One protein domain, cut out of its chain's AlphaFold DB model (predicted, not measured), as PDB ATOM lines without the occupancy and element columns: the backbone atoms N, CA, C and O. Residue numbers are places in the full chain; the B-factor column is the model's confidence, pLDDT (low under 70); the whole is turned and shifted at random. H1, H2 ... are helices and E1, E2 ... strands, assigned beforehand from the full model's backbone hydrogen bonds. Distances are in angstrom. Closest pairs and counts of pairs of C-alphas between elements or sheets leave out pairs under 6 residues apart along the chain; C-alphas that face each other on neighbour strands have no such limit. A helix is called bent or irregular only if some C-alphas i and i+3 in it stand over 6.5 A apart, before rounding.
ATOM      1  N   HIS A 232     -35.625  22.475  12.878       90.75
ATOM      2  CA  HIS A 232     -36.388  23.147  11.830       90.75
ATOM      3  C   HIS A 232     -35.727  22.939  10.466       90.75
ATOM      4  O   HIS A 232     -34.510  22.762  10.355       90.75
ATOM      5  N   MET A 233     -36.542  22.973   9.415       91.38
ATOM      6  CA  MET A 233     -36.084  22.933   8.031       91.38
ATOM      7  C   MET A 233     -36.748  24.040   7.223       91.38
ATOM      8  O   MET A 233     -37.894  24.405   7.476       91.38
ATOM      9  N   ILE A 234     -36.030  24.554   6.233       91.88
ATOM     10  CA  ILE A 234     -36.562  25.512   5.267       91.88
ATOM     11  C   ILE A 234     -36.832  24.749   3.984       91.88
ATOM     12  O   ILE A 234     -35.918  24.153   3.417       91.88
ATOM     13  N   VAL A 235     -38.067  24.798   3.503       91.44
ATOM     14  CA  VAL A 235     -38.454  24.183   2.235       91.44
ATOM     15  C   VAL A 235     -38.693  25.296   1.225       91.44
ATOM     16  O   VAL A 235     -39.648  26.057   1.337       91.44
ATOM     17  N   GLN A 236     -37.796  25.406   0.251       88.44
ATOM     18  CA  GLN A 236     -37.922  26.329  -0.868       88.44
ATOM     19  C   GLN A 236     -38.434  25.555  -2.082       88.44
ATOM     20  O   GLN A 236     -37.774  24.629  -2.549       88.44
ATOM     21  N   MET A 237     -39.605  25.933  -2.584       85.00
ATOM     22  CA  MET A 237     -40.260  25.298  -3.728       85.00
ATOM     23  C   MET A 237     -40.437  26.333  -4.837       85.00
ATOM     24  O   MET A 237     -40.747  27.487  -4.536       85.00
ATOM     25  N   ASP A 238     -40.214  25.933  -6.085       80.38
ATOM     26  CA  ASP A 238     -40.536  26.748  -7.265       80.38
ATOM     27  C   ASP A 238     -41.863  26.281  -7.884       80.38
ATOM     28  O   ASP A 238     -42.437  25.288  -7.450       80.38
ATOM     29  N   PHE A 239     -42.373  26.965  -8.905       74.75
ATOM     30  CA  PHE A 239     -43.538  26.479  -9.638       74.75
ATOM     31  C   PHE A 239     -43.259  25.119 -10.293       74.75
ATOM     32  O   PHE A 239     -42.166  24.855 -10.797       74.75
ATOM     33  N   ALA A 240     -44.268  24.245 -10.298       81.62
ATOM     34  CA  ALA A 240     -44.191  22.991 -11.033       81.62
ATOM     35  C   ALA A 240     -44.238  23.262 -12.545       81.62
ATOM     36  O   ALA A 240     -45.120  23.972 -13.032       81.62
ATOM     37  N   GLU A 241     -43.310  22.670 -13.291       77.88
ATOM     38  CA  GLU A 241     -43.225  22.789 -14.743       77.88
ATOM     39  C   GLU A 241     -43.730  21.510 -15.409       77.88
ATOM     40  O   GLU A 241     -43.354  20.402 -15.030       77.88
ATOM     41  N   ASN A 242     -44.564  21.644 -16.439       80.56
ATOM     42  CA  ASN A 242     -44.964  20.497 -17.246       80.56
ATOM     43  C   ASN A 242     -43.846  20.147 -18.228       80.56
ATOM     44  O   ASN A 242     -43.559  20.898 -19.159       80.56
ATOM     45  N   PHE A 243     -43.244  18.981 -18.037       78.75
ATOM     46  CA  PHE A 243     -42.238  18.427 -18.922       78.75
ATOM     47  C   PHE A 243     -42.888  17.488 -19.932       78.75
ATOM     48  O   PHE A 243     -43.633  16.578 -19.570       78.75
ATOM     49  N   ASN A 244     -42.601  17.717 -21.211       79.00
ATOM     50  CA  ASN A 244     -42.992  16.807 -22.278       79.00
ATOM     51  C   ASN A 244     -41.940  15.699 -22.391       79.00
ATOM     52  O   ASN A 244     -40.794  15.971 -22.761       79.00
ATOM     53  N   CYS A 245     -42.336  14.472 -22.067       75.81
ATOM     54  CA  CYS A 245     -41.488  13.295 -22.152       75.81
ATOM     55  C   CYS A 245     -41.267  12.940 -23.620       75.81
ATOM     56  O   CYS A 245     -42.137  12.340 -24.247       75.81
ATOM     57  N   LYS A 246     -40.096  13.316 -24.143       71.62
ATOM     58  CA  LYS A 246     -39.661  12.938 -25.485       71.62
ATOM     59  C   LYS A 246     -38.691  11.766 -25.436       71.62
ATOM     60  O   LYS A 246     -37.740  11.792 -24.654       71.62
ATOM     61  N   THR A 247     -38.901  10.780 -26.293       69.88
ATOM     62  CA  THR A 247     -37.955   9.686 -26.551       69.88
ATOM     63  C   THR A 247     -37.073  10.058 -27.749       69.88
ATOM     64  O   THR A 247     -37.503  10.795 -28.631       69.88
ATOM     65  N   ALA A 248     -35.812   9.617 -27.773       63.19
ATOM     66  CA  ALA A 248     -34.880   9.983 -28.848       63.19
ATOM     67  C   ALA A 248     -35.290   9.405 -30.221       63.19
ATOM     68  O   ALA A 248     -35.133  10.085 -31.231       63.19
ATOM     69  N   ASP A 249     -35.884   8.206 -30.232       69.19
ATOM     70  CA  ASP A 249     -36.338   7.491 -31.432       69.19
ATOM     71  C   ASP A 249     -37.874   7.521 -31.553       69.19
ATOM     72  O   ASP A 249     -38.552   6.493 -31.517       69.19
ATOM     73  N   GLU A 250     -38.461   8.718 -31.629       69.38
ATOM     74  CA  GLU A 250     -39.914   8.868 -31.770       69.38
ATOM     75  C   GLU A 250     -40.387   8.662 -33.212       69.38
ATOM     76  O   GLU A 250     -40.031   9.400 -34.131       69.38
ATOM     77  N   VAL A 251     -41.276   7.686 -33.397       71.50
ATOM     78  CA  VAL A 251     -42.065   7.528 -34.625       71.50
ATOM     79  C   VAL A 251     -43.070   8.678 -34.782       71.50
ATOM     80  O   VAL A 251     -43.545   9.240 -33.795       71.50
ATOM     81  N   GLN A 252     -43.461   9.002 -36.020       67.12
ATOM     82  CA  GLN A 252     -44.374  10.118 -36.327       67.12
ATOM     83  C   GLN A 252     -45.699  10.068 -35.538       67.12
ATOM     84  O   GLN A 252     -46.228  11.110 -35.158       67.12
ATOM     85  N   SER A 253     -46.226   8.877 -35.240       70.12
ATOM     86  CA  SER A 253     -47.441   8.706 -34.428       70.12
ATOM     87  C   SER A 253     -47.274   9.167 -32.972       70.12
ATOM     88  O   SER A 253     -48.235   9.647 -32.371       70.12
ATOM     89  N   SER A 254     -46.057   9.113 -32.417       63.94
ATOM     90  CA  SER A 254     -45.744   9.594 -31.064       63.94
ATOM     91  C   SER A 254     -45.889  11.117 -30.935       63.94
ATOM     92  O   SER A 254     -46.152  11.623 -29.846       63.94
ATOM     93  N   TYR A 255     -45.817  11.864 -32.047       62.72
ATOM     94  CA  TYR A 255     -46.022  13.317 -32.058       62.72
ATOM     95  C   TYR A 255     -47.406  13.735 -31.531       62.72
ATOM     96  O   TYR A 255     -47.540  14.796 -30.910       62.72
ATOM     97  N   PHE A 256     -48.429  12.904 -31.761       67.12
ATOM     98  CA  PHE A 256     -49.802  13.150 -31.313       67.12
ATOM     99  C   PHE A 256     -50.077  12.613 -29.900       67.12
ATOM    100  O   PHE A 256     -50.942  13.145 -29.208       67.12
ATOM    101  N   ASN A 257     -49.289  11.642 -29.427       67.56
ATOM    102  CA  ASN A 257     -49.436  11.001 -28.117       67.56
ATOM    103  C   ASN A 257     -48.392  11.516 -27.114       67.56
ATOM    104  O   ASN A 257     -47.603  10.753 -26.558       67.56
ATOM    105  N   LYS A 258     -48.382  12.832 -26.876       68.38
ATOM    106  CA  LYS A 258     -47.444  13.462 -25.932       68.38
ATOM    107  C   LYS A 258     -47.757  13.051 -24.493       68.38
ATOM    108  O   LYS A 258     -48.857  13.296 -24.000       68.38
ATOM    109  N   CYS A 259     -46.764  12.493 -23.806       71.94
ATOM    110  CA  CYS A 259     -46.831  12.220 -22.375       71.94
ATOM    111  C   CYS A 259     -46.263  13.415 -21.599       71.94
ATOM    112  O   CYS A 259     -45.135  13.844 -21.845       71.94
ATOM    113  N   TYR A 260     -47.040  13.952 -20.658       79.62
ATOM    114  CA  TYR A 260     -46.611  15.053 -19.800       79.62
ATOM    115  C   TYR A 260     -46.416  14.572 -18.365       79.62
ATOM    116  O   TYR A 260     -47.249  13.851 -17.813       79.62
ATOM    117  N   VAL A 261     -45.335  15.030 -17.745       84.25
ATOM    118  CA  VAL A 261     -45.059  14.836 -16.321       84.25
ATOM    119  C   VAL A 261     -44.822  16.205 -15.708       84.25
ATOM    120  O   VAL A 261     -44.074  17.007 -16.263       84.25
ATOM    121  N   SER A 262     -45.446  16.496 -14.571       83.75
ATOM    122  CA  SER A 262     -45.170  17.738 -13.850       83.75
ATOM    123  C   SER A 262     -43.948  17.540 -12.955       83.75
ATOM    124  O   SER A 262     -43.920  16.649 -12.102       83.75
ATOM    125  N   LEU A 263     -42.929  18.365 -13.174       83.94
ATOM    126  CA  LEU A 263     -41.691  18.419 -12.412       83.94
ATOM    127  C   LEU A 263     -41.795  19.535 -11.381       83.94
ATOM    128  O   LEU A 263     -41.948  20.695 -11.746       83.94
ATOM    129  N   HIS A 264     -41.681  19.204 -10.100       86.44
ATOM    130  CA  HIS A 264     -41.715  20.193  -9.026       86.44
ATOM    131  C   HIS A 264     -40.384  20.172  -8.259       86.44
ATOM    132  O   HIS A 264     -40.157  19.277  -7.433       86.44
ATOM    133  N   PRO A 265     -39.457  21.097  -8.574       84.75
ATOM    134  CA  PRO A 265     -38.169  21.175  -7.904       84.75
ATOM    135  C   PRO A 265     -38.321  21.792  -6.511       84.75
ATOM    136  O   PRO A 265     -38.916  22.853  -6.328       84.75
ATOM    137  N   VAL A 266     -37.735  21.124  -5.522       87.12
ATOM    138  CA  VAL A 266     -37.769  21.515  -4.114       87.12
ATOM    139  C   VAL A 266     -36.354  21.473  -3.546       87.12
ATOM    140  O   VAL A 266     -35.606  20.516  -3.745       87.12
ATOM    141  N   VAL A 267     -35.968  22.508  -2.809       88.12
ATOM    142  CA  VAL A 267     -34.706  22.565  -2.070       88.12
ATOM    143  C   VAL A 267     -35.017  22.655  -0.586       88.12
ATOM    144  O   VAL A 267     -35.642  23.606  -0.127       88.12
ATOM    145  N   VAL A 268     -34.557  21.664   0.171       91.25
ATOM    146  CA  VAL A 268     -34.728  21.597   1.623       91.25
ATOM    147  C   VAL A 268     -33.411  21.952   2.293       91.25
ATOM    148  O   VAL A 268     -32.409  21.275   2.065       91.25
ATOM    149  N   TYR A 269     -33.404  22.983   3.129       91.25
ATOM    150  CA  TYR A 269     -32.274  23.349   3.978       91.25
ATOM    151  C   TYR A 269     -32.522  22.863   5.403       91.25
ATOM    152  O   TYR A 269     -33.621  23.017   5.932       91.25
ATOM    153  N   TYR A 270     -31.505  22.282   6.024       92.06
ATOM    154  CA  TYR A 270     -31.571  21.729   7.375       92.06
ATOM    155  C   TYR A 270     -30.205  21.843   8.048       92.06
ATOM    156  O   TYR A 270     -29.185  22.012   7.380       92.06
ATOM    157  N   LYS A 271     -30.174  21.769   9.377       90.50
ATOM    158  CA  LYS A 271     -28.959  21.969  10.171       90.50
ATOM    159  C   LYS A 271     -28.543  20.658  10.840       90.50
ATOM    160  O   LYS A 271     -29.357  20.036  11.518       90.50
ATOM    161  N   VAL A 272     -27.290  20.243  10.653       88.38
ATOM    162  CA  VAL A 272     -26.680  19.068  11.309       88.38
ATOM    163  C   VAL A 272     -25.412  19.546  11.995       88.38
ATOM    164  O   VAL A 272     -24.612  20.201  11.349       88.38
ATOM    165  N   ASN A 273     -25.223  19.264  13.287       85.38
ATOM    166  CA  ASN A 273     -24.024  19.676  14.043       85.38
ATOM    167  C   ASN A 273     -23.645  21.160  13.871       85.38
ATOM    168  O   ASN A 273     -22.480  21.510  13.721       85.38
ATOM    169  N   ASP A 274     -24.651  22.031  13.873       82.44
ATOM    170  CA  ASP A 274     -24.517  23.473  13.660       82.44
ATOM    171  C   ASP A 274     -24.095  23.922  12.242       82.44
ATOM    172  O   ASP A 274     -24.095  25.116  11.949       82.44
ATOM    173  N   THR A 275     -23.863  22.989  11.314       86.38
ATOM    174  CA  THR A 275     -23.598  23.280   9.901       86.38
ATOM    175  C   THR A 275     -24.873  23.211   9.060       86.38
ATOM    176  O   THR A 275     -25.689  22.293   9.190       86.38
ATOM    177  N   LEU A 276     -25.070  24.205   8.187       87.75
ATOM    178  CA  LEU A 276     -26.208  24.258   7.269       87.75
ATOM    179  C   LEU A 276     -25.961  23.332   6.071       87.75
ATOM    180  O   LEU A 276     -24.992  23.491   5.331       87.75
ATOM    181  N   HIS A 277     -26.882  22.403   5.845       88.50
ATOM    182  CA  HIS A 277     -26.902  21.508   4.696       88.50
ATOM    183  C   HIS A 277     -28.127  21.785   3.828       88.50
ATOM    184  O   HIS A 277     -29.124  22.353   4.275       88.50
ATOM    185  N   HIS A 278     -28.060  21.364   2.566       89.88
ATOM    186  CA  HIS A 278     -29.193  21.428   1.656       89.88
ATOM    187  C   HIS A 278     -29.350  20.117   0.887       89.88
ATOM    188  O   HIS A 278     -28.370  19.446   0.563       89.88
ATOM    189  N   LYS A 279     -30.594  19.756   0.579       88.19
ATOM    190  CA  LYS A 279     -30.954  18.621  -0.270       88.19
ATOM    191  C   LYS A 279     -31.874  19.105  -1.380       88.19
ATOM    192  O   LYS A 279     -32.854  19.795  -1.120       88.19
ATOM    193  N   LYS A 280     -31.547  18.744  -2.619       89.56
ATOM    194  CA  LYS A 280     -32.372  19.027  -3.796       89.56
ATOM    195  C   LYS A 280     -33.229  17.796  -4.070       89.56
ATOM    196  O   LYS A 280     -32.695  16.692  -4.154       89.56
ATOM    197  N   VAL A 281     -34.534  17.985  -4.163       86.69
ATOM    198  CA  VAL A 281     -35.524  16.944  -4.430       86.69
ATOM    199  C   VAL A 281     -36.315  17.368  -5.657       86.69
ATOM    200  O   VAL A 281     -36.709  18.524  -5.778       86.69
ATOM    201  N   LEU A 282     -36.525  16.442  -6.584       84.62
ATOM    202  CA  LEU A 282     -37.386  16.655  -7.737       84.62
ATOM    203  C   LEU A 282     -38.597  15.743  -7.586       84.62
ATOM    204  O   LEU A 282     -38.453  14.522  -7.636       84.62
ATOM    205  N   HIS A 283     -39.772  16.329  -7.371       83.00
ATOM    206  CA  HIS A 283     -41.013  15.567  -7.332       83.00
ATOM    207  C   HIS A 283     -41.567  15.412  -8.749       83.00
ATOM    208  O   HIS A 283     -41.688  16.388  -9.488       83.00
ATOM    209  N   LEU A 284     -41.883  14.170  -9.110       82.94
ATOM    210  CA  LEU A 284     -42.438  13.774 -10.400       82.94
ATOM    211  C   LEU A 284     -43.911  13.419 -10.196       82.94
ATOM    212  O   LEU A 284     -44.213  12.452  -9.497       82.94
ATOM    213  N   PHE A 285     -44.815  14.176 -10.810       79.69
ATOM    214  CA  PHE A 285     -46.244  13.868 -10.806       79.69
ATOM    215  C   PHE A 285     -46.671  13.401 -12.203       79.69
ATOM    216  O   PHE A 285     -46.650  14.203 -13.143       79.69
ATOM    217  N   PRO A 286     -47.048  12.122 -12.382       72.06
ATOM    218  CA  PRO A 286     -47.612  11.666 -13.645       72.06
ATOM    219  C   PRO A 286     -48.999  12.296 -13.836       72.06
ATOM    220  O   PRO A 286     -49.887  12.130 -12.997       72.06
ATOM    221  N   MET A 287     -49.212  13.011 -14.946       61.19
ATOM    222  CA  MET A 287     -50.499  13.673 -15.222       61.19
ATOM    223  C   MET A 287     -51.666  12.691 -15.425       61.19
ATOM    224  O   MET A 287     -52.822  13.101 -15.369       61.19
ATOM    225  N   THR A 288     -51.398  11.395 -15.601       53.12
ATOM    226  CA  THR A 288     -52.420  10.358 -15.811       53.12
ATOM    227  C   THR A 288     -53.261  10.029 -14.568       53.12
ATOM    228  O   THR A 288     -54.284   9.368 -14.707       53.12
ATOM    229  N   LEU A 289     -52.899  10.514 -13.372       44.66
ATOM    230  CA  LEU A 289     -53.607  10.228 -12.106       44.66
ATOM    231  C   LEU A 289     -54.203  11.468 -11.409       44.66
ATOM    232  O   LEU A 289     -54.789  11.358 -10.331       44.66
ATOM    233  N   ALA A 290     -54.092  12.658 -12.008       42.25
ATOM    234  CA  ALA A 290     -54.438  13.911 -11.331       42.25
ATOM    235  C   ALA A 290     -55.950  14.218 -11.257       42.25
ATOM    236  O   ALA A 290     -56.353  15.056 -10.452       42.25
ATOM    237  N   ILE A 291     -56.807  13.541 -12.033       40.31
ATOM    238  CA  ILE A 291     -58.259  13.817 -12.017       40.31
ATOM    239  C   ILE A 291     -58.973  13.093 -10.858       40.31
ATOM    240  O   ILE A 291     -59.960  13.601 -10.324       40.31
ATOM    241  N   THR A 292     -58.455  11.957 -10.386       34.72
ATOM    242  CA  THR A 292     -59.110  11.151  -9.337       34.72
ATOM    243  C   THR A 292     -58.621  11.427  -7.913       34.72
ATOM    244  O   THR A 292     -59.366  11.166  -6.973       34.72
ATOM    245  N   GLN A 293     -57.419  11.981  -7.707       35.75
ATOM    246  CA  GLN A 293     -56.910  12.233  -6.343       35.75
ATOM    247  C   GLN A 293     -57.202  13.641  -5.795       35.75
ATOM    248  O   GLN A 293     -57.401  13.793  -4.589       35.75
ATOM    249  N   LEU A 294     -57.306  14.670  -6.647       34.97
ATOM    250  CA  LEU A 294     -57.637  16.037  -6.202       34.97
ATOM    251  C   LEU A 294     -59.104  16.184  -5.760       34.97
ATOM    252  O   LEU A 294     -59.400  16.939  -4.834       34.97
ATOM    253  N   SER A 295     -60.016  15.408  -6.350       34.25
ATOM    254  CA  SER A 295     -61.418  15.316  -5.922       34.25
ATOM    255  C   SER A 295     -61.577  14.613  -4.565       34.25
ATOM    256  O   SER A 295     -62.480  14.955  -3.800       34.25
ATOM    257  N   PHE A 296     -60.661  13.708  -4.200       32.28
ATOM    258  CA  PHE A 296     -60.677  13.023  -2.903       32.28
ATOM    259  C   PHE A 296     -60.223  13.921  -1.741       32.28
ATOM    260  O   PHE A 296     -60.828  13.895  -0.669       32.28
ATOM    261  N   PHE A 297     -59.212  14.772  -1.952       32.81
ATOM    262  CA  PHE A 297     -58.722  15.677  -0.903       32.81
ATOM    263  C   PHE A 297     -59.649  16.870  -0.636       32.81
ATOM    264  O   PHE A 297     -59.723  17.340   0.500       32.81
ATOM    265  N   CYS A 298     -60.387  17.349  -1.643       36.97
ATOM    266  CA  CYS A 298     -61.345  18.440  -1.443       36.97
ATOM    267  C   CYS A 298     -62.606  17.966  -0.692       36.97
ATOM    268  O   CYS A 298     -63.097  18.663   0.193       36.97
ATOM    269  N   ASN A 299     -63.074  16.737  -0.953       35.12
ATOM    270  CA  ASN A 299     -64.270  16.186  -0.302       35.12
ATOM    271  C   ASN A 299     -64.054  15.727   1.153       35.12
ATOM    272  O   ASN A 299     -65.012  15.709   1.921       35.12
ATOM    273  N   GLN A 300     -62.824  15.418   1.581       37.34
ATOM    274  CA  GLN A 300     -62.557  15.066   2.986       37.34
ATOM    275  C   GLN A 300     -62.502  16.273   3.936       37.34
ATOM    276  O   GLN A 300     -62.635  16.102   5.145       37.34
ATOM    277  N   LYS A 301     -62.346  17.500   3.419       36.56
ATOM    278  CA  LYS A 301     -62.346  18.723   4.246       36.56
ATOM    279  C   LYS A 301     -63.742  19.309   4.480       36.56
ATOM    280  O   LYS A 301     -63.893  20.166   5.343       36.56
ATOM    281  N   ALA A 302     -64.752  18.842   3.743       37.47
ATOM    282  CA  ALA A 302     -66.137  19.291   3.877       37.47
ATOM    283  C   ALA A 302     -66.974  18.441   4.858       37.47
ATOM    284  O   ALA A 302     -68.060  18.864   5.241       37.47
TER     285      ALA A 302
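This is residues 232 to 302 of the 309 residues of an uncharacterized protein of Mytilus coruscus (UniProt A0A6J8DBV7). A long, narrow, strongly twisted ribbon of antiparallel strands makes the longest axis, with one helix, H2, running off it as a free arm. The ribbon is the long hairpin of E3 and E4, with the short strands E1 and E2 placed one after the other along the other side of E3; residues 247 to 253, before E3, stick out at one end. The printed part has 71 residues, with two named helices and four named strands in the order E1, E2, H1, E3, E4, H2, and the class is mixed, helices and strands. The sheet is branched at E3. The whole is extended, with a radius of gyration of the C-alphas of 17.8 A, and flat, spanning 55 by 42 by 15 A.

E1, residues 233 to 237, begins with C-alpha 233 at (-36.084, 22.933, 8.031) and is 12.7 A long. E2, residues 241 to 245, is 12.2 A long. H1, residues 252 to 255, measures 5.6 A. E3, residues 259 to 272, runs 39.8 A to C-alpha 272 at (-26.680, 19.068, 11.309). E4, residues 275 to 286, runs 35.6 A. H2, residues 287 to 300, is 21.9 A long and ends with C-alpha 300 at (-62.557, 15.066, 2.986); it is irregular, with C-alphas 288 and 291 7.8 A apart.

E3 has three antiparallel neighbours. E1, beside residues 266 to 270, and E2, beside residues 259 to 263, lie on one side of it, and E4, beside residues 261 to 272, on the other side. E1 and E3 stand at 155 degrees, with N 236 and O 267 2.8 A apart, within hydrogen-bond range. E2 and E3 stand at 127 degrees, with N 243 and O 261 at 2.8 A. The hairpin of E3 and E4 stands at 163 degrees, with N 268 and O 279 at 2.8 A. E1 and E2 are apart. H2 is on the sheet but only grazes it, with residues 287 to 288; the closest C-alphas of E3 and H2 are those of Val 261 and Met 287, 5.7 A apart. H1 is not on the sheet, and H1 and H2 are apart. In H2, 4 of 10 O i to N i+4 pairs and 1 of 11 O i to N i+3 pairs are within hydrogen-bond range; H1 is too short for an i+4 pair.

The C-alphas farthest apart, those of Gln 252 and Asp 274, are 55.4 A apart. Residues 289 to 302, of which 289 to 300 belong to H2, stand free. The printed part has no cut and no long link. The mean pLDDT of the printed part is 71.4, and among the residues under 70 are residues 254 to 258 and 287 to 302; the mean of H2 is 40.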